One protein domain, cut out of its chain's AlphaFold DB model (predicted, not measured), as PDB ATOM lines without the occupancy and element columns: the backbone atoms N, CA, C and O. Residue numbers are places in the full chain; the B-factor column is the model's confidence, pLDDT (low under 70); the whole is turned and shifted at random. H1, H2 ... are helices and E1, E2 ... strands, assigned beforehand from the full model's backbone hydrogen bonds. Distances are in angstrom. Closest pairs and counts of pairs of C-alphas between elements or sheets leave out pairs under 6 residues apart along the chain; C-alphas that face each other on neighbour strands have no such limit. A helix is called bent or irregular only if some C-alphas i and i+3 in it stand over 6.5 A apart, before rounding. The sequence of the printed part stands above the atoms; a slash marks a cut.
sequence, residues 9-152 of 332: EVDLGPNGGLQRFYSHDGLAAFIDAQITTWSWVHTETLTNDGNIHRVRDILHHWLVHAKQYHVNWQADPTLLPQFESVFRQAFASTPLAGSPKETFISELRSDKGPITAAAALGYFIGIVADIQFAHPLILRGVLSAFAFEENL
ATOM      1  N   GLU A   9     -15.385 -17.620 -12.152       97.69
ATOM      2  CA  GLU A   9     -15.011 -17.929 -10.773       97.69
ATOM      3  C   GLU A   9     -14.863 -16.622 -10.000       97.69
ATOM      4  O   GLU A   9     -14.150 -15.714 -10.422       97.69
ATOM      5  N   VAL A  10     -15.564 -16.517  -8.874       96.81
ATOM      6  CA  VAL A  10     -15.601 -15.297  -8.069       96.81
ATOM      7  C   VAL A  10     -15.662 -15.654  -6.593       96.81
ATOM      8  O   VAL A  10     -16.472 -16.471  -6.162       96.81
ATOM      9  N   ASP A  11     -14.792 -15.033  -5.806       96.75
ATOM     10  CA  ASP A  11     -14.858 -15.103  -4.349       96.75
ATOM     11  C   ASP A  11     -15.759 -13.980  -3.827       96.75
ATOM     12  O   ASP A  11     -15.427 -12.798  -3.963       96.75
ATOM     13  N   LEU A  12     -16.910 -14.354  -3.269       94.94
ATOM     14  CA  LEU A  12     -17.879 -13.447  -2.646       94.94
ATOM     15  C   LEU A  12     -17.603 -13.237  -1.148       94.94
ATOM     16  O   LEU A  12     -18.422 -12.658  -0.434       94.94
ATOM     17  N   GLY A  13     -16.459 -13.715  -0.650       92.56
ATOM     18  CA  GLY A  13     -16.035 -13.525   0.727       92.56
ATOM     19  C   GLY A  13     -16.937 -14.266   1.725       92.56
ATOM     20  O   GLY A  13     -17.446 -15.346   1.420       92.56
ATOM     21  N   PRO A  14     -17.171 -13.714   2.930       86.75
ATOM     22  CA  PRO A  14     -17.898 -14.408   3.999       86.75
ATOM     23  C   PRO A  14     -19.352 -14.773   3.669       86.75
ATOM     24  O   PRO A  14     -19.900 -15.691   4.271       86.75
ATOM     25  N   ASN A  15     -19.988 -14.054   2.739       82.06
ATOM     26  CA  ASN A  15     -21.411 -14.224   2.436       82.06
ATOM     27  C   ASN A  15     -21.700 -15.389   1.478       82.06
ATOM     28  O   ASN A  15     -22.803 -15.934   1.505       82.06
ATOM     29  N   GLY A  16     -20.736 -15.769   0.638       87.50
ATOM     30  CA  GLY A  16     -20.949 -16.778  -0.404       87.50
ATOM     31  C   GLY A  16     -19.746 -17.654  -0.723       87.50
ATOM     32  O   GLY A  16     -19.898 -18.629  -1.456       87.50
ATOM     33  N   GLY A  17     -18.569 -17.338  -0.182       94.50
ATOM     34  CA  GLY A  17     -17.319 -18.010  -0.503       94.50
ATOM     35  C   GLY A  17     -17.014 -18.006  -2.000       94.50
ATOM     36  O   GLY A  17     -17.481 -17.158  -2.765       94.50
ATOM     37  N   LEU A  18     -16.236 -19.001  -2.414       96.56
ATOM     38  CA  LEU A  18     -15.833 -19.189  -3.799       96.56
ATOM     39  C   LEU A  18     -16.962 -19.820  -4.619       96.56
ATOM     40  O   LEU A  18     -17.263 -21.006  -4.474       96.56
ATOM     41  N   GLN A  19     -17.555 -19.028  -5.506       97.31
ATOM     42  CA  GLN A  19     -18.576 -19.470  -6.449       97.31
ATOM     43  C   GLN A  19     -17.936 -19.788  -7.799       97.31
ATOM     44  O   GLN A  19     -17.142 -19.008  -8.329       97.31
ATOM     45  N   ARG A  20     -18.282 -20.951  -8.358       97.88
ATOM     46  CA  ARG A  20     -17.770 -21.439  -9.644       97.88
ATOM     47  C   ARG A  20     -18.924 -21.798 -10.559       97.88
ATOM     48  O   ARG A  20     -19.737 -22.658 -10.224       97.88
ATOM     49  N   PHE A  21     -18.946 -21.185 -11.734       97.88
ATOM     50  CA  PHE A  21     -19.962 -21.407 -12.750       97.88
ATOM     51  C   PHE A  21     -19.318 -22.043 -13.978       97.88
ATOM     52  O   PHE A  21     -18.372 -21.506 -14.548       97.88
ATOM     53  N   TYR A  22     -19.830 -23.203 -14.389       97.62
ATOM     54  CA  TYR A  22     -19.303 -23.971 -15.525       97.62
ATOM     55  C   TYR A  22     -20.010 -23.659 -16.852       97.62
ATOM     56  O   TYR A  22     -19.621 -24.182 -17.892       97.62
ATOM     57  N   SER A  23     -21.050 -22.823 -16.827       97.81
ATOM     58  CA  SER A  23     -21.780 -22.373 -18.011       97.81
ATOM     59  C   SER A  23     -22.416 -21.002 -17.772       97.81
ATOM     60  O   SER A  23     -22.745 -20.654 -16.633       97.81
ATOM     61  N   HIS A  24     -22.632 -20.248 -18.854       97.50
ATOM     62  CA  HIS A  24     -23.406 -19.001 -18.823       97.50
ATOM     63  C   HIS A  24     -24.843 -19.236 -18.343       97.50
ATOM     64  O   HIS A  24     -25.364 -18.441 -17.568       97.50
ATOM     65  N   ASP A  25     -25.459 -20.361 -18.715       97.88
ATOM     66  CA  ASP A  25     -26.818 -20.702 -18.278       97.88
ATOM     67  C   ASP A  25     -26.903 -20.903 -16.761       97.88
ATOM     68  O   ASP A  25     -27.853 -20.451 -16.125       97.88
ATOM     69  N   GLY A  26     -25.893 -21.539 -16.153       97.50
ATOM     70  CA  GLY A  26     -25.840 -21.727 -14.702       97.50
ATOM     71  C   GLY A  26     -25.683 -20.405 -13.950       97.50
ATOM     72  O   GLY A  26     -26.302 -20.201 -12.907       97.50
ATOM     73  N   LEU A  27     -24.896 -19.485 -14.505       97.81
ATOM     74  CA  LEU A  27     -24.729 -18.141 -13.965       97.81
ATOM     75  C   LEU A  27     -25.994 -17.284 -14.134       97.81
ATOM     76  O   LEU A  27     -26.400 -16.604 -13.193       97.81
ATOM     77  N   ALA A  28     -26.655 -17.355 -15.291       98.06
ATOM     78  CA  ALA A  28     -27.931 -16.687 -15.531       98.06
ATOM     79  C   ALA A  28     -29.017 -17.193 -14.568       98.06
ATOM     80  O   ALA A  28     -29.685 -16.386 -13.923       98.06
ATOM     81  N   ALA A  29     -29.132 -18.515 -14.397       98.00
ATOM     82  CA  ALA A  29     -30.067 -19.126 -13.457       98.00
ATOM     83  C   ALA A  29     -29.797 -18.698 -12.005       98.00
ATOM     84  O   ALA A  29     -30.737 -18.456 -11.248       98.00
ATOM     85  N   PHE A  30     -28.524 -18.552 -11.621       97.75
ATOM     86  CA  PHE A  30     -28.157 -18.010 -10.316       97.75
ATOM     87  C   PHE A  30     -28.634 -16.563 -10.146       97.75
ATOM     88  O   PHE A  30     -29.296 -16.261  -9.155       97.75
ATOM     89  N   ILE A  31     -28.354 -15.678 -11.110       97.94
ATOM     90  CA  ILE A  31     -28.790 -14.273 -11.056       97.94
ATOM     91  C   ILE A  31     -30.324 -14.188 -10.982       97.94
ATOM     92  O   ILE A  31     -30.863 -13.441 -10.165       97.94
ATOM     93  N   ASP A  32     -31.033 -14.997 -11.770       97.88
ATOM     94  CA  ASP A  32     -32.498 -15.042 -11.777       97.88
ATOM     95  C   ASP A  32     -33.085 -15.566 -10.459       97.88
ATOM     96  O   ASP A  32     -34.097 -15.043  -9.981       97.88
ATOM     97  N   ALA A  33     -32.429 -16.535  -9.813       97.69
ATOM     98  CA  ALA A  33     -32.805 -16.992  -8.479       97.69
ATOM     99  C   ALA A  33     -32.660 -15.871  -7.436       97.69
ATOM    100  O   ALA A  33     -33.547 -15.704  -6.596       97.69
ATOM    101  N   GLN A  34     -31.601 -15.055  -7.512       97.31
ATOM    102  CA  GLN A  34     -31.426 -13.901  -6.622       97.31
ATOM    103  C   GLN A  34     -32.496 -12.828  -6.875       97.31
ATOM    104  O   GLN A  34     -33.136 -12.369  -5.931       97.31
ATOM    105  N   ILE A  35     -32.766 -12.478  -8.138       96.88
ATOM    106  CA  ILE A  35     -33.838 -11.531  -8.498       96.88
ATOM    107  C   ILE A  35     -35.192 -12.007  -7.962       96.88
ATOM    108  O   ILE A  35     -35.945 -11.225  -7.384       96.88
ATOM    109  N   THR A  36     -35.491 -13.298  -8.113       97.06
ATOM    110  CA  THR A  36     -36.751 -13.887  -7.642       97.06
ATOM    111  C   THR A  36     -36.848 -13.849  -6.119       97.06
ATOM    112  O   THR A  36     -37.875 -13.428  -5.584       97.06
ATOM    113  N   THR A  37     -35.767 -14.213  -5.425       96.81
ATOM    114  CA  THR A  37     -35.684 -14.211  -3.955       96.81
ATOM    115  C   THR A  37     -35.957 -12.824  -3.379       96.81
ATOM    116  O   THR A  37     -36.687 -12.694  -2.401       96.81
ATOM    117  N   TRP A  38     -35.447 -11.771  -4.022       96.38
ATOM    118  CA  TRP A  38     -35.586 -10.390  -3.554       96.38
ATOM    119  C   TRP A  38     -36.749  -9.620  -4.190       96.38
ATOM    120  O   TRP A  38     -36.962  -8.447  -3.882       96.38
ATOM    121  N   SER A  39     -37.554 -10.271  -5.032       95.25
ATOM    122  CA  SER A  39     -38.679  -9.636  -5.732       95.25
ATOM    123  C   SER A  39     -39.732  -9.043  -4.789       95.25
ATOM    124  O   SER A  39     -40.362  -8.041  -5.123       95.25
ATOM    125  N   TRP A  40     -39.891  -9.597  -3.585       95.25
ATOM    126  CA  TRP A  40     -40.851  -9.096  -2.599       95.25
ATOM    127  C   TRP A  40     -40.551  -7.674  -2.118       95.25
ATOM    128  O   TRP A  40     -41.471  -6.927  -1.793       95.25
ATOM    129  N   VAL A  41     -39.277  -7.269  -2.145       93.56
ATOM    130  CA  VAL A  41     -38.852  -5.905  -1.803       93.56
ATOM    131  C   VAL A  41     -39.463  -4.888  -2.786       93.56
ATOM    132  O   VAL A  41     -39.612  -3.712  -2.463       93.56
ATOM    133  N   HIS A  42     -39.865  -5.329  -3.983       88.00
ATOM    134  CA  HIS A  42     -40.532  -4.498  -4.986       88.00
ATOM    135  C   HIS A  42     -42.049  -4.483  -4.898       88.00
ATOM    136  O   HIS A  42     -42.660  -3.468  -5.232       88.00
ATOM    137  N   THR A  43     -42.652  -5.612  -4.537       81.12
ATOM    138  CA  THR A  43     -44.099  -5.814  -4.660       81.12
ATOM    139  C   THR A  43     -44.864  -5.343  -3.434       81.12
ATOM    140  O   THR A  43     -46.019  -4.938  -3.555       81.12
ATOM    141  N   GLU A  44     -44.241  -5.373  -2.260       76.44
ATOM    142  CA  GLU A  44     -44.886  -4.954  -1.022       76.44
ATOM    143  C   GLU A  44     -44.805  -3.430  -0.862       76.44
ATOM    144  O   GLU A  44     -43.824  -2.792  -1.248       76.44
ATOM    145  N   THR A  45     -45.870  -2.821  -0.328       67.12
ATOM    146  CA  THR A  45     -46.021  -1.366  -0.171       67.12
ATOM    147  C   THR A  45     -45.017  -0.812   0.840       67.12
ATOM    148  O   THR A  45     -45.340  -0.558   1.993       67.12
ATOM    149  N   LEU A  46     -43.782  -0.621   0.389       73.38
ATOM    150  CA  LEU A  46     -42.681   0.022   1.106       73.38
ATOM    151  C   LEU A  46     -42.632   1.540   0.840       73.38
ATOM    152  O   LEU A  46     -41.608   2.190   1.046       73.38
ATOM    153  N   THR A  47     -43.706   2.115   0.295       62.09
ATOM    154  CA  THR A  47     -43.631   3.354  -0.486       62.09
ATOM    155  C   THR A  47     -43.534   4.650   0.310       62.09
ATOM    156  O   THR A  47     -43.240   5.654  -0.321       62.09
ATOM    157  N   ASN A  48     -43.669   4.675   1.643       67.69
ATOM    158  CA  ASN A  48     -43.578   5.935   2.410       67.69
ATOM    159  C   ASN A  48     -42.846   5.856   3.765       67.69
ATOM    160  O   ASN A  48     -42.740   6.871   4.452       67.69
ATOM    161  N   ASP A  49     -42.281   4.708   4.147       69.44
ATOM    162  CA  ASP A  49     -41.722   4.533   5.492       69.44
ATOM    163  C   ASP A  49     -40.189   4.692   5.508       69.44
ATOM    164  O   ASP A  49     -39.439   3.766   5.210       69.44
ATOM    165  N   GLY A  50     -39.704   5.889   5.863       64.31
ATOM    166  CA  GLY A  50     -38.321   6.115   6.329       64.31
ATOM    167  C   GLY A  50     -37.195   5.827   5.328       64.31
ATOM    168  O   GLY A  50     -36.154   5.289   5.702       64.31
ATOM    169  N   ASN A  51     -37.380   6.184   4.055       82.75
ATOM    170  CA  ASN A  51     -36.423   5.934   2.966       82.75
ATOM    171  C   ASN A  51     -36.104   4.455   2.705       82.75
ATOM    172  O   ASN A  51     -35.123   4.149   2.032       82.75
ATOM    173  N   ILE A  52     -36.940   3.517   3.154       87.56
ATOM    174  CA  ILE A  52     -36.704   2.092   2.891       87.56
ATOM    175  C   ILE A  52     -36.734   1.749   1.388       87.56
ATOM    176  O   ILE A  52     -36.098   0.792   0.948       87.56
ATOM    177  N   HIS A  53     -37.387   2.584   0.573       89.62
ATOM    178  CA  HIS A  53     -37.354   2.492  -0.886       89.62
ATOM    179  C   HIS A  53     -35.925   2.551  -1.458       89.62
ATOM    180  O   HIS A  53     -35.680   1.965  -2.504       89.62
ATOM    181  N   ARG A  54     -34.955   3.161  -0.763       91.38
ATOM    182  CA  ARG A  54     -33.549   3.152  -1.194       91.38
ATOM    183  C   ARG A  54     -32.954   1.746  -1.195       91.38
ATOM    184  O   ARG A  54     -32.208   1.419  -2.109       91.38
ATOM    185  N   VAL A  55     -33.316   0.906  -0.217       93.44
ATOM    186  CA  VAL A  55     -32.910  -0.513  -0.173       93.44
ATOM    187  C   VAL A  55     -33.390  -1.218  -1.432       93.44
ATOM    188  O   VAL A  55     -32.608  -1.870  -2.119       93.44
ATOM    189  N   ARG A  56     -34.672  -1.027  -1.756       92.81
ATOM    190  CA  ARG A  56     -35.305  -1.561  -2.958       92.81
ATOM    191  C   ARG A  56     -34.579  -1.094  -4.218       92.81
ATOM    192  O   ARG A  56     -34.228  -1.917  -5.053       92.81
ATOM    193  N   ASP A  57     -34.366   0.209  -4.355       93.62
ATOM    194  CA  ASP A  57     -33.830   0.800  -5.579       93.62
ATOM    195  C   ASP A  57     -32.366   0.391  -5.805       93.62
ATOM    196  O   ASP A  57     -32.000   0.023  -6.919       93.62
ATOM    197  N   ILE A  58     -31.547   0.374  -4.746       94.75
ATOM    198  CA  ILE A  58     -30.142  -0.057  -4.803       94.75
ATOM    199  C   ILE A  58     -30.044  -1.542  -5.154       94.75
ATOM    200  O   ILE A  58     -29.323  -1.906  -6.083       94.75
ATOM    201  N   LEU A  59     -30.798  -2.395  -4.457       95.19
ATOM    202  CA  LEU A  59     -30.773  -3.838  -4.692       95.19
ATOM    203  C   LEU A  59     -31.227  -4.180  -6.112       95.19
ATOM    204  O   LEU A  59     -30.587  -4.966  -6.806       95.19
ATOM    205  N   HIS A  60     -32.303  -3.549  -6.571       94.88
ATOM    206  CA  HIS A  60     -32.795  -3.712  -7.932       94.88
ATOM    207  C   HIS A  60     -31.783  -3.288  -8.968       94.88
ATOM    208  O   HIS A  60     -31.515  -4.031  -9.907       94.88
ATOM    209  N   HIS A  61     -31.216  -2.098  -8.777       96.00
ATOM    210  CA  HIS A  61     -30.208  -1.560  -9.664       96.00
ATOM    211  C   HIS A  61     -29.039  -2.536  -9.784       96.00
ATOM    212  O   HIS A  61     -28.674  -2.896 -10.898       96.00
ATOM    213  N   TRP A  62     -28.521  -3.045  -8.664       95.94
ATOM    214  CA  TRP A  62     -27.431  -4.019  -8.653       95.94
ATOM    215  C   TRP A  62     -27.787  -5.334  -9.353       95.94
ATOM    216  O   TRP A  62     -27.034  -5.784 -10.215       95.94
ATOM    217  N   LEU A  63     -28.937  -5.936  -9.033       96.44
ATOM    218  CA  LEU A  63     -29.334  -7.231  -9.596       96.44
ATOM    219  C   LEU A  63     -29.661  -7.142 -11.095       96.44
ATOM    220  O   LEU A  63     -29.228  -7.986 -11.882       96.44
ATOM    221  N   VAL A  64     -30.384  -6.099 -11.511       96.19
ATOM    222  CA  VAL A  64     -30.711  -5.861 -12.923       96.19
ATOM    223  C   VAL A  64     -29.456  -5.503 -13.717       96.19
ATOM    224  O   VAL A  64     -29.275  -6.017 -14.820       96.19
ATOM    225  N   HIS A  65     -28.550  -4.691 -13.158       96.50
ATOM    226  CA  HIS A  65     -27.268  -4.403 -13.802       96.50
ATOM    227  C   HIS A  65     -26.429  -5.670 -13.967       96.50
ATOM    228  O   HIS A  65     -25.934  -5.913 -15.063       96.50
ATOM    229  N   ALA A  66     -26.313  -6.518 -12.941       97.38
ATOM    230  CA  ALA A  66     -25.580  -7.777 -13.058       97.38
ATOM    231  C   ALA A  66     -26.133  -8.660 -14.191       97.38
ATOM    232  O   ALA A  66     -25.361  -9.181 -14.998       97.38
ATOM    233  N   LYS A  67     -27.465  -8.757 -14.319       97.88
ATOM    234  CA  LYS A  67     -28.115  -9.483 -15.420       97.88
ATOM    235  C   LYS A  67     -27.811  -8.866 -16.789       97.88
ATOM    236  O   LYS A  67     -27.467  -9.591 -17.719       97.88
ATOM    237  N   GLN A  68     -27.903  -7.544 -16.918       98.00
ATOM    238  CA  GLN A  68     -27.627  -6.850 -18.178       98.00
ATOM    239  C   GLN A  68     -26.163  -7.013 -18.614       98.00
ATOM    240  O   GLN A  68     -25.892  -7.306 -19.778       98.00
ATOM    241  N   TYR A  69     -25.215  -6.858 -17.686       97.94
ATOM    242  CA  TYR A  69     -23.791  -7.031 -17.975       97.94
ATOM    243  C   TYR A  69     -23.437  -8.485 -18.293       97.94
ATOM    244  O   TYR A  69     -22.568  -8.705 -19.131       97.94
ATOM    245  N   HIS A  70     -24.132  -9.467 -17.708       98.00
ATOM    246  CA  HIS A  70     -23.981 -10.871 -18.094       98.00
ATOM    247  C   HIS A  70     -24.354 -11.099 -19.567       98.00
ATOM    248  O   HIS A  70     -23.590 -11.720 -20.301       98.00
ATOM    249  N   VAL A  71     -25.490 -10.554 -20.021       98.06
ATOM    250  CA  VAL A  71     -25.923 -10.659 -21.429       98.06
ATOM    251  C   VAL A  71     -24.920  -9.981 -22.366       98.06
ATOM    252  O   VAL A  71     -24.561 -10.547 -23.398       98.06
ATOM    253  N   ASN A  72     -24.423  -8.798 -21.997       97.81
ATOM    254  CA  ASN A  72     -23.414  -8.091 -22.789       97.81
ATOM    255  C   ASN A  72     -22.096  -8.875 -22.860       97.81
ATOM    256  O   ASN A  72     -21.512  -8.983 -23.931       97.81
ATOM    257  N   TRP A  73     -21.649  -9.452 -21.743       98.00
ATOM    258  CA  TRP A  73     -20.447 -10.284 -21.696       98.00
ATOM    259  C   TRP A  73     -20.592 -11.577 -22.508       98.00
ATOM    260  O   TRP A  73     -19.648 -12.000 -23.171       98.00
ATOM    261  N   GLN A  74     -21.782 -12.182 -22.530       97.44
ATOM    262  CA  GLN A  74     -22.061 -13.338 -23.383       97.44
ATOM    263  C   GLN A  74     -21.952 -12.991 -24.880       97.44
ATOM    264  O   GLN A  74     -21.545 -13.837 -25.676       97.44
ATOM    265  N   ALA A  75     -22.305 -11.760 -25.264       97.88
ATOM    266  CA  ALA A  75     -22.145 -11.266 -26.630       97.88
ATOM    267  C   ALA A  75     -20.697 -10.842 -26.948       97.88
ATOM    268  O   ALA A  75     -20.245 -11.029 -28.077       97.88
ATOM    269  N   ASP A  76     -19.978 -10.292 -25.967       97.94
ATOM    270  CA  ASP A  76     -18.600  -9.812 -26.095       97.94
ATOM    271  C   ASP A  76     -17.732 -10.235 -24.887       97.94
ATOM    272  O   ASP A  76     -17.780  -9.604 -23.821       97.94
ATOM    273  N   PRO A  77     -16.870 -11.261 -25.048       97.31
ATOM    274  CA  PRO A  77     -15.994 -11.751 -23.985       97.31
ATOM    275  C   PRO A  77     -15.012 -10.714 -23.428       97.31
ATOM    276  O   PRO A  77     -14.516 -10.893 -22.313       97.31
ATOM    277  N   THR A  78     -14.727  -9.627 -24.157       97.94
ATOM    278  CA  THR A  78     -13.835  -8.561 -23.671       97.94
ATOM    279  C   THR A  78     -14.428  -7.790 -22.488       97.94
ATOM    280  O   THR A  78     -13.684  -7.141 -21.753       97.94
ATOM    281  N   LEU A  79     -15.742  -7.920 -22.252       97.81
ATOM    282  CA  LEU A  79     -16.465  -7.273 -21.156       97.81
ATOM    283  C   LEU A  79     -16.411  -8.029 -19.815       97.81
ATOM    284  O   LEU A  79     -17.063  -7.621 -18.847       97.81
ATOM    285  N   LEU A  80     -15.647  -9.127 -19.733       97.19
ATOM    286  CA  LEU A  80     -15.507  -9.922 -18.509       97.19
ATOM    287  C   LEU A  80     -15.089  -9.080 -17.285       97.19
ATOM    288  O   LEU A  80     -15.737  -9.220 -16.248       97.19
ATOM    289  N   PRO A  81     -14.086  -8.177 -17.354       97.88
ATOM    290  CA  PRO A  81     -13.682  -7.389 -16.186       97.88
ATOM    291  C   PRO A  81     -14.788  -6.450 -15.677       97.88
ATOM    292  O   PRO A  81     -14.955  -6.278 -14.469       97.88
ATOM    293  N   GLN A  82     -15.569  -5.850 -16.585       97.69
ATOM    294  CA  GLN A  82     -16.701  -4.995 -16.221       97.69
ATOM    295  C   GLN A  82     -17.803  -5.819 -15.556       97.69
ATOM    296  O   GLN A  82     -18.332  -5.411 -14.520       97.69
ATOM    297  N   PHE A  83     -18.125  -6.989 -16.121       97.94
ATOM    298  CA  PHE A  83     -19.082  -7.908 -15.517       97.94
ATOM    299  C   PHE A  83     -18.623  -8.358 -14.128       97.94
ATOM    300  O   PHE A  83     -19.410  -8.276 -13.191       97.94
ATOM    301  N   GLU A  84     -17.358  -8.752 -13.959       97.75
ATOM    302  CA  GLU A  84     -16.823  -9.177 -12.662       97.75
ATOM    303  C   GLU A  84     -16.958  -8.070 -11.606       97.75
ATOM    304  O   GLU A  84     -17.416  -8.332 -10.493       97.75
ATOM    305  N   SER A  85     -16.630  -6.822 -11.959       97.06
ATOM    306  CA  SER A  85     -16.785  -5.677 -11.056       97.06
ATOM    307  C   SER A  85     -18.242  -5.471 -10.627       97.06
ATOM    308  O   SER A  85     -18.514  -5.303  -9.436       97.06
ATOM    309  N   VAL A  86     -19.187  -5.497 -11.574       97.31
ATOM    310  CA  VAL A  86     -20.625  -5.328 -11.290       97.31
ATOM    311  C   VAL A  86     -21.162  -6.508 -10.479       97.31
ATOM    312  O   VAL A  86     -21.927  -6.316  -9.537       97.31
ATOM    313  N   PHE A  87     -20.729  -7.726 -10.797       97.69
ATOM    314  CA  PHE A  87     -21.126  -8.937 -10.088       97.69
ATOM    315  C   PHE A  87     -20.652  -8.906  -8.633       97.69
ATOM    316  O   PHE A  87     -21.437  -9.151  -7.718       97.69
ATOM    317  N   ARG A  88     -19.388  -8.540  -8.393       96.69
ATOM    318  CA  ARG A  88     -18.853  -8.375  -7.035       96.69
ATOM    319  C   ARG A  88     -19.604  -7.291  -6.273       96.69
ATOM    320  O   ARG A  88     -19.975  -7.522  -5.130       96.69
ATOM    321  N   GLN A  89     -19.883  -6.149  -6.899       94.75
ATOM    322  CA  GLN A  89     -20.668  -5.090  -6.264       94.75
ATOM    323  C   GLN A  89     -22.068  -5.574  -5.864       94.75
ATOM    324  O   GLN A  89     -22.517  -5.287  -4.758       94.75
ATOM    325  N   ALA A  90     -22.739  -6.329  -6.736       95.88
ATOM    326  CA  ALA A  90     -24.093  -6.804  -6.488       95.88
ATOM    327  C   ALA A  90     -24.166  -7.903  -5.421       95.88
ATOM    328  O   ALA A  90     -25.121  -7.926  -4.649       95.88
ATOM    329  N   PHE A  91     -23.188  -8.812  -5.364       96.56
ATOM    330  CA  PHE A  91     -23.292 -10.043  -4.570       96.56
ATOM    331  C   PHE A  91     -22.309 -10.153  -3.399       96.56
ATOM    332  O   PHE A  91     -22.462 -11.060  -2.586       96.56
ATOM    333  N   ALA A  92     -21.324  -9.258  -3.256       94.81
ATOM    334  CA  ALA A  92     -20.397  -9.316  -2.121       94.81
ATOM    335  C   ALA A  92     -21.097  -9.026  -0.782       94.81
ATOM    336  O   ALA A  92     -20.827  -9.696   0.214       94.81
ATOM    337  N   SER A  93     -22.007  -8.050  -0.744       92.25
ATOM    338  CA  SER A  93     -22.744  -7.664   0.471       92.25
ATOM    339  C   SER A  93     -24.180  -8.199   0.516       92.25
ATOM    340  O   SER A  93     -24.753  -8.325   1.597       92.25
ATOM    341  N   THR A  94     -24.759  -8.563  -0.631       95.75
ATOM    342  CA  THR A  94     -26.132  -9.073  -0.708       95.75
ATOM    343  C   THR A  94     -26.223 -10.505  -0.181       95.75
ATOM    344  O   THR A  94     -25.498 -11.379  -0.663       95.75
ATOM    345  N   PRO A  95     -27.127 -10.788   0.775       96.62
ATOM    346  CA  PRO A  95     -27.415 -12.152   1.197       96.62
ATOM    347  C   PRO A  95     -27.818 -13.025   0.003       96.62
ATOM    348  O   PRO A  95     -28.692 -12.659  -0.779       96.62
ATOM    349  N   LEU A  96     -27.178 -14.183  -0.149       96.81
ATOM    350  CA  LEU A  96     -27.477 -15.092  -1.253       96.81
ATOM    351  C   LEU A  96     -28.704 -15.950  -0.931       96.81
ATOM    352  O   LEU A  96     -28.888 -16.356   0.217       96.81
ATOM    353  N   ALA A  97     -29.507 -16.277  -1.943       96.06
ATOM    354  CA  ALA A  97     -30.574 -17.276  -1.848       96.06
ATOM    355  C   ALA A  97     -30.093 -18.574  -1.166       96.06
ATOM    356  O   ALA A  97     -29.090 -19.159  -1.582       96.06
ATOM    357  N   GLY A  98     -30.793 -19.009  -0.112       94.00
ATOM    358  CA  GLY A  98     -30.437 -20.196   0.675       94.00
ATOM    359  C   GLY A  98     -29.305 -19.990   1.690       94.00
ATOM    360  O   GLY A  98     -28.938 -20.932   2.393       94.00
ATOM    361  N   SER A  99     -28.739 -18.784   1.794       95.19
ATOM    362  CA  SER A  99     -27.804 -18.451   2.872       95.19
ATOM    363  C   SER A  99     -28.541 -18.300   4.213       95.19
ATOM    364  O   SER A  99     -29.706 -17.897   4.231       95.19
ATOM    365  N   PRO A 100     -27.865 -18.510   5.361       94.69
ATOM    366  CA  PRO A 100     -28.464 -18.267   6.676       94.69
ATOM    367  C   PRO A 100     -29.021 -16.844   6.839       94.69
ATOM    368  O   PRO A 100     -30.031 -16.650   7.510       94.69
ATOM    369  N   LYS A 101     -28.381 -15.851   6.202       95.62
ATOM    370  CA  LYS A 101     -28.835 -14.452   6.196       95.62
ATOM    371  C   LYS A 101     -30.160 -14.287   5.448       95.62
ATOM    372  O   LYS A 101     -31.030 -13.562   5.919       95.62
ATOM    373  N   GLU A 102     -30.330 -14.956   4.310       96.19
ATOM    374  CA  GLU A 102     -31.587 -14.922   3.555       96.19
ATOM    375  C   GLU A 102     -32.720 -15.603   4.326       96.19
ATOM    376  O   GLU A 102     -33.780 -14.999   4.488       96.19
ATOM    377  N   THR A 103     -32.465 -16.783   4.898       95.62
ATOM    378  CA  THR A 103     -33.448 -17.484   5.737       95.62
ATOM    379  C   THR A 103     -33.881 -16.615   6.917       95.62
ATOM    380  O   THR A 103     -35.075 -16.450   7.151       95.62
ATOM    381  N   PHE A 104     -32.932 -15.960   7.593       95.44
ATOM    382  CA  PHE A 104     -33.226 -15.010   8.666       95.44
ATOM    383  C   PHE A 104     -34.105 -13.837   8.205       95.44
ATOM    384  O   PHE A 104     -35.056 -13.472   8.895       95.44
ATOM    385  N   ILE A 105     -33.822 -13.235   7.046       96.69
ATOM    386  CA  ILE A 105     -34.637 -12.129   6.516       96.69
ATOM    387  C   ILE A 105     -36.048 -12.613   6.162       96.69
ATOM    388  O   ILE A 105     -37.019 -11.898   6.416       96.69
ATOM    389  N   SER A 106     -36.168 -13.820   5.609       96.56
ATOM    390  CA  SER A 106     -37.449 -14.442   5.268       96.56
ATOM    391  C   SER A 106     -38.297 -14.717   6.518       96.56
ATOM    392  O   SER A 106     -39.459 -14.311   6.576       96.56
ATOM    393  N   GLU A 107     -37.694 -15.282   7.570       95.62
ATOM    394  CA  GLU A 107     -38.329 -15.460   8.885       95.62
ATOM    395  C   GLU A 107     -38.725 -14.113   9.506       95.62
ATOM    396  O   GLU A 107     -39.827 -13.937  10.028       95.62
ATOM    397  N   LEU A 108     -37.853 -13.107   9.416       95.06
ATOM    398  CA  LEU A 108     -38.144 -11.776   9.938       95.06
ATOM    399  C   LEU A 108     -39.316 -11.122   9.192       95.06
ATOM    400  O   LEU A 108     -40.125 -10.424   9.812       95.06
ATOM    401  N   ARG A 109     -39.436 -11.372   7.883       95.88
ATOM    402  CA  ARG A 109     -40.552 -10.906   7.053       95.88
ATOM    403  C   ARG A 109     -41.863 -11.551   7.485       95.88
ATOM    404  O   ARG A 109     -42.829 -10.814   7.683       95.88
ATOM    405  N   SER A 110     -41.900 -12.872   7.682       95.62
ATOM    406  CA  SER A 110     -43.108 -13.560   8.161       95.62
ATOM    407  C   SER A 110     -43.501 -13.128   9.575       95.62
ATOM    408  O   SER A 110     -44.680 -12.933   9.859       95.62
ATOM    409  N   ASP A 111     -42.519 -12.915  10.453       94.75
ATOM    410  CA  ASP A 111     -42.762 -12.701  11.882       94.75
ATOM    411  C   ASP A 111     -43.024 -11.248  12.277       94.75
ATOM    412  O   ASP A 111     -43.652 -10.987  13.315       94.75
ATOM    413  N   LYS A 112     -42.419 -10.297  11.558       92.81
ATOM    414  CA  LYS A 112     -42.365  -8.868  11.923       92.81
ATOM    415  C   LYS A 112     -42.754  -7.936  10.785       92.81
ATOM    416  O   LYS A 112     -42.731  -6.716  10.974       92.81
ATOM    417  N   GLY A 113     -43.132  -8.494   9.644       93.94
ATOM    418  CA  GLY A 113     -43.563  -7.750   8.478       93.94
ATOM    419  C   GLY A 113     -42.409  -7.247   7.607       93.94
ATOM    420  O   GLY A 113     -41.235  -7.258   8.000       93.94
ATOM    421  N   PRO A 114     -42.748  -6.764   6.404       95.06
ATOM    422  CA  PRO A 114     -41.779  -6.563   5.336       95.06
ATOM    423  C   PRO A 114     -40.867  -5.355   5.521       95.06
ATOM    424  O   PRO A 114     -39.708  -5.410   5.131       95.06
ATOM    425  N   ILE A 115     -41.327  -4.293   6.192       93.88
ATOM    426  CA  ILE A 115     -40.495  -3.112   6.490       93.88
ATOM    427  C   ILE A 115     -39.331  -3.494   7.413       93.88
ATOM    428  O   ILE A 115     -38.190  -3.099   7.181       93.88
ATOM    429  N   THR A 116     -39.607  -4.296   8.447       94.25
ATOM    430  CA  THR A 116     -38.588  -4.785   9.389       94.25
ATOM    431  C   THR A 116     -37.551  -5.647   8.662       94.25
ATOM    432  O   THR A 116     -36.350  -5.480   8.868       94.25
ATOM    433  N   ALA A 117     -38.010  -6.535   7.775       96.00
ATOM    434  CA  ALA A 117     -37.146  -7.389   6.964       96.00
ATOM    435  C   ALA A 117     -36.310  -6.600   5.946       96.00
ATOM    436  O   ALA A 117     -35.113  -6.843   5.813       96.00
ATOM    437  N   ALA A 118     -36.901  -5.610   5.274       95.56
ATOM    438  CA  ALA A 118     -36.190  -4.746   4.336       95.56
ATOM    439  C   ALA A 118     -35.121  -3.902   5.046       95.56
ATOM    440  O   ALA A 118     -34.033  -3.702   4.510       95.56
ATOM    441  N   ALA A 119     -35.383  -3.444   6.274       95.12
ATOM    442  CA  ALA A 119     -34.394  -2.710   7.062       95.12
ATOM    443  C   ALA A 119     -33.225  -3.609   7.496       95.12
ATOM    444  O   ALA A 119     -32.073  -3.179   7.459       95.12
ATOM    445  N   ALA A 120     -33.507  -4.868   7.849       96.19
ATOM    446  CA  ALA A 120     -32.475  -5.870   8.102       96.19
ATOM    447  C   ALA A 120     -31.632  -6.152   6.847       96.19
ATOM    448  O   ALA A 120     -30.407  -6.185   6.922       96.19
ATOM    449  N   LEU A 121     -32.271  -6.276   5.680       96.69
ATOM    450  CA  LEU A 121     -31.575  -6.403   4.400       96.69
ATOM    451  C   LEU A 121     -30.663  -5.197   4.137       96.69
ATOM    452  O   LEU A 121     -29.487  -5.388   3.843       96.69
ATOM    453  N   GLY A 122     -31.170  -3.975   4.331       95.75
ATOM    454  CA  GLY A 122     -30.400  -2.732   4.219       95.75
ATOM    455  C   GLY A 122     -29.162  -2.686   5.122       95.75
ATOM    456  O   GLY A 122     -28.139  -2.120   4.735       95.75
ATOM    457  N   TYR A 123     -29.224  -3.327   6.293       96.56
ATOM    458  CA  TYR A 123     -28.062  -3.509   7.159       96.56
ATOM    459  C   TYR A 123     -27.006  -4.417   6.523       96.56
ATOM    460  O   TYR A 123     -25.853  -4.006   6.406       96.56
ATOM    461  N   PHE A 124     -27.397  -5.593   6.027       95.81
ATOM    462  CA  PHE A 124     -26.449  -6.528   5.414       95.81
ATOM    463  C   PHE A 124     -25.797  -5.987   4.137       95.81
ATOM    464  O   PHE A 124     -24.615  -6.238   3.910       95.81
ATOM    465  N   ILE A 125     -26.530  -5.209   3.332       95.38
ATOM    466  CA  ILE A 125     -25.971  -4.581   2.125       95.38
ATOM    467  C   ILE A 125     -25.179  -3.291   2.401       95.38
ATOM    468  O   ILE A 125     -24.628  -2.706   1.469       95.38
ATOM    469  N   GLY A 126     -25.077  -2.856   3.663       94.12
ATOM    470  CA  GLY A 126     -24.207  -1.752   4.079       94.12
ATOM    471  C   GLY A 126     -24.761  -0.344   3.842       94.12
ATOM    472  O   GLY A 126     -23.989   0.609   3.811       94.12
ATOM    473  N   ILE A 127     -26.080  -0.179   3.704       92.38
ATOM    474  CA  ILE A 127     -26.720   1.126   3.429       92.38
ATOM    475  C   ILE A 127     -27.417   1.730   4.655       92.38
ATOM    476  O   ILE A 127     -28.272   2.602   4.529       92.38
ATOM    477  N   VAL A 128     -27.054   1.294   5.865       89.50
ATOM    478  CA  VAL A 128     -27.655   1.767   7.130       89.50
ATOM    479  C   VAL A 128     -27.564   3.283   7.285       89.50
ATOM    480  O   VAL A 128     -28.506   3.902   7.766       89.50
ATOM    481  N   ALA A 129     -26.446   3.882   6.861       84.31
ATOM    482  CA  ALA A 129     -26.215   5.324   6.968       84.31
ATOM    483  C   ALA A 129     -27.229   6.158   6.162       84.31
ATOM    484  O   ALA A 129     -27.486   7.312   6.494       84.31
ATOM    485  N   ASP A 130     -27.817   5.559   5.128       85.56
ATOM    486  CA  ASP A 130     -28.770   6.196   4.226       85.56
ATOM    487  C   ASP A 130     -30.236   5.987   4.635       85.56
ATOM    488  O   ASP A 130     -31.143   6.563   4.020       85.56
ATOM    489  N   ILE A 131     -30.475   5.164   5.660       84.44
ATOM    490  CA  ILE A 131     -31.804   4.819   6.156       84.44
ATOM    491  C   ILE A 131     -32.214   5.816   7.245       84.44
ATOM    492  O   ILE A 131     -31.512   6.026   8.234       84.44
ATOM    493  N   GLN A 132     -33.393   6.419   7.094       85.12
ATOM    494  CA  GLN A 132     -33.941   7.306   8.114       85.12
ATOM    495  C   GLN A 132     -34.649   6.483   9.195       85.12
ATOM    496  O   GLN A 132     -35.648   5.814   8.938       85.12
ATOM    497  N   PHE A 133     -34.195   6.599  10.444       84.94
ATOM    498  CA  PHE A 133     -34.806   5.945  11.611       84.94
ATOM    499  C   PHE A 133     -36.119   6.607  12.074       84.94
ATOM    500  O   PHE A 133     -36.430   6.622  13.262       84.94
ATOM    501  N   ALA A 134     -36.904   7.155  11.143       81.88
ATOM    502  CA  ALA A 134     -38.196   7.773  11.435       81.88
ATOM    503  C   ALA A 134     -39.236   6.737  11.896       81.88
ATOM    504  O   ALA A 134     -40.096   7.043  12.718       81.88
ATOM    505  N   HIS A 135     -39.135   5.495  11.406       85.50
ATOM    506  CA  HIS A 135     -40.079   4.431  11.731       85.50
ATOM    507  C   HIS A 135     -39.468   3.421  12.727       85.50
ATOM    508  O   HIS A 135     -38.399   2.863  12.458       85.50
ATOM    509  N   PRO A 136     -40.135   3.082  13.850       87.31
ATOM    510  CA  PRO A 136     -39.585   2.172  14.864       87.31
ATOM    511  C   PRO A 136     -39.328   0.750  14.336       87.31
ATOM    512  O   PRO A 136     -38.428   0.061  14.821       87.31
ATOM    513  N   LEU A 137     -40.081   0.309  13.320       90.88
ATOM    514  CA  LEU A 137     -39.856  -0.987  12.657       90.88
ATOM    515  C   LEU A 137     -38.509  -1.056  11.925       90.88
ATOM    516  O   LEU A 137     -37.902  -2.122  11.883       90.88
ATOM    517  N   ILE A 138     -38.015   0.069  11.405       92.19
ATOM    518  CA  ILE A 138     -36.720   0.125  10.721       92.19
ATOM    519  C   ILE A 138     -35.595  -0.121  11.725       92.19
ATOM    520  O   ILE A 138     -34.767  -1.006  11.524       92.19
ATOM    521  N   LEU A 139     -35.615   0.598  12.856       90.50
ATOM    522  CA  LEU A 139     -34.653   0.391  13.943       90.50
ATOM    523  C   LEU A 139     -34.683  -1.058  14.436       90.50
ATOM    524  O   LEU A 139     -33.639  -1.669  14.647       90.50
ATOM    525  N   ARG A 140     -35.884  -1.632  14.578       91.06
ATOM    526  CA  ARG A 140     -36.044  -3.037  14.951       91.06
ATOM    527  C   ARG A 140     -35.375  -3.977  13.947       91.06
ATOM    528  O   ARG A 140     -34.704  -4.910  14.381       91.06
ATOM    529  N   GLY A 141     -35.545  -3.746  12.648       92.88
ATOM    530  CA  GLY A 141     -34.918  -4.543  11.591       92.88
ATOM    531  C   GLY A 141     -33.397  -4.485  11.650       92.88
ATOM    532  O   GLY A 141     -32.748  -5.526  11.726       92.88
ATOM    533  N   VAL A 142     -32.841  -3.274  11.736       94.25
ATOM    534  CA  VAL A 142     -31.392  -3.041  11.853       94.25
ATOM    535  C   VAL A 142     -30.810  -3.714  13.100       94.25
ATOM    536  O   VAL A 142     -29.829  -4.443  13.005       94.25
ATOM    537  N   LEU A 143     -31.443  -3.546  14.267       91.31
ATOM    538  CA  LEU A 143     -30.989  -4.183  15.510       91.31
ATOM    539  C   LEU A 143     -31.103  -5.711  15.465       91.31
ATOM    540  O   LEU A 143     -30.278  -6.400  16.060       91.31
ATOM    541  N   SER A 144     -32.111  -6.243  14.769       91.75
ATOM    542  CA  SER A 144     -32.270  -7.692  14.601       91.75
ATOM    543  C   SER A 144     -31.169  -8.264  13.708       91.75
ATOM    544  O   SER A 144     -30.610  -9.305  14.037       91.75
ATOM    545  N   ALA A 145     -30.818  -7.566  12.623       94.06
ATOM    546  CA  ALA A 145     -29.723  -7.956  11.740       94.06
ATOM    547  C   ALA A 145     -28.355  -7.879  12.437       94.06
ATOM    548  O   ALA A 145     -27.575  -8.823  12.352       94.06
ATOM    549  N   PHE A 146     -28.104  -6.816  13.205       93.56
ATOM    550  CA  PHE A 146     -26.904  -6.696  14.036       93.56
ATOM    551  C   PHE A 146     -26.796  -7.846  15.049       93.56
ATOM    552  O   PHE A 146     -25.763  -8.498  15.155       93.56
ATOM    553  N   ALA A 147     -27.887  -8.151  15.761       90.44
ATOM    554  CA  ALA A 147     -27.906  -9.256  16.716       90.44
ATOM    555  C   ALA A 147     -27.652 -10.621  16.051       90.44
ATOM    556  O   ALA A 147     -27.052 -11.500  16.673       90.44
ATOM    557  N   PHE A 148     -28.102 -10.788  14.805       91.69
ATOM    558  CA  PHE A 148     -27.833 -11.975  14.003       91.69
ATOM    559  C   PHE A 148     -26.346 -12.089  13.628       91.69
ATOM    560  O   PHE A 148     -25.766 -13.153  13.837       91.69
ATOM    561  N   GLU A 149     -25.704 -11.017  13.142       92.38
ATOM    562  CA  GLU A 149     -24.269 -11.047  12.791       92.38
ATOM    563  C   GLU A 149     -23.362 -11.311  13.993       92.38
ATOM    564  O   GLU A 149     -22.425 -12.103  13.901       92.38
ATOM    565  N   GLU A 150     -23.689 -10.730  15.145       91.38
ATOM    566  CA  GLU A 150     -22.946 -10.928  16.394       91.38
ATOM    567  C   GLU A 150     -23.196 -12.307  17.035       91.38
ATOM    568  O   GLU A 150     -22.759 -12.570  18.157       91.38
ATOM    569  N   ASN A 151     -23.910 -13.209  16.345       87.75
ATOM    570  CA  ASN A 151     -24.271 -14.539  16.833       87.75
ATOM    571  C   ASN A 151     -24.865 -14.498  18.250       87.75
ATOM    572  O   ASN A 151     -24.579 -15.368  19.082       87.75
ATOM    573  N   LEU A 152     -25.704 -13.493  18.540       84.00
ATOM    574  CA  LEU A 152     -26.399 -13.363  19.822       84.00
ATOM    575  C   LEU A 152     -27.490 -14.440  19.893       84.00
ATOM    576  O   LEU A 152     -28.677 -14.205  19.672       84.00
TER     577      LEU A 152
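Overview. This is residues 9 to 152 of the 332 residues of an uncharacterized protein of Microvirga lupini (UniProt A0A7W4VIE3). Two helical lobes sit end to end: in one, H1 and H4 pack on two sides of the long helix H3, with the strand hairpin E1 and E2 outside the open side between H1 and H4. In the other, H5 and H7 pack on H6, and the two lobes meet where the first turn of H3 reaches H6. The printed part has 144 residues, with two strands and then seven helices along the chain; the sheet E1 - E2 is antiparallel and the class is mostly helix. The whole is compact, with a radius of gyration of the C-alphas of 15.5 A, yet only just elongated, spanning 48 by 31 by 24 A.

Arrangement. E1, residues 9 to 11, and E2, residues 18 to 21, form an antiparallel hairpin; N 10 and O 19 are 3.0 A apart, and N 19 and O 10 2.9 A, both within hydrogen-bond range. The closest C-alphas of E1 and H4, residues 77 to 91, are those of Val 10 and Arg 88, 7.7 A apart. Those of E2 and H1, residues 24 to 38, are Phe 21 and Leu 27, 5.9 A apart. H3, residues 53 to 75, touches H4 in a helical hairpin, closest at the C-alphas of Trp 62 and Ala 90, 4.9 A, with a shallow tilt of 21 degrees, opposite ways. H3 touches H1 too, closest at the C-alphas of Ile 35 and Leu 63, 6.3 A, with a shallow tilt of 11 degrees, opposite ways. H1 and H4 are apart. With residue 55 alone H3 touches H6, residues 114 to 124; the C-alphas of Val 55 and Gly 122 are closest, 5.5 A, at a steep tilt of 61 degrees. H2, residues 40 to 43, is close to but not clearly touching H3, closest at the C-alphas of Val 41 and Arg 56, 5.7 A. H5, residues 100 to 112, H6 and H7, residues 136 to 149, form a bundle, three helices grouped together. H6 touches H7, closest at the C-alphas of Thr 116 and Gly 141, 4.3 A, and H5, closest at those of Arg 109 and Ala 117, 4.9 A. Every O i to N i+4 pair is within hydrogen-bond range in H1, H3, H5, H6 and H7, and 9 of 11 in H4; H2 is too short for such a pair.

Along the chain. E1 begins at C-alpha 9, (-15.011, -17.929, -10.773). H3 measures 32.9 A, starting at C-alpha 53, (-37.354, 2.492, -0.886); H1 measures 21.3 A, H4 20.8 A and H7 20.3 A. H4 is irregular, with C-alphas 78 and 81 7.6 A apart. H7 ends at C-alpha 149, (-24.269, -11.047, 12.791).

Size, cuts and confidence. The C-alphas of Thr 78 and Pro 136 are the two farthest apart, 47.6 A. The printed part has no cut, and the link from H6 to H7, with 11 residues, is long. Mean pLDDT of the printed part is 93.0; residue 45 and residues 47 to 50 are under 70.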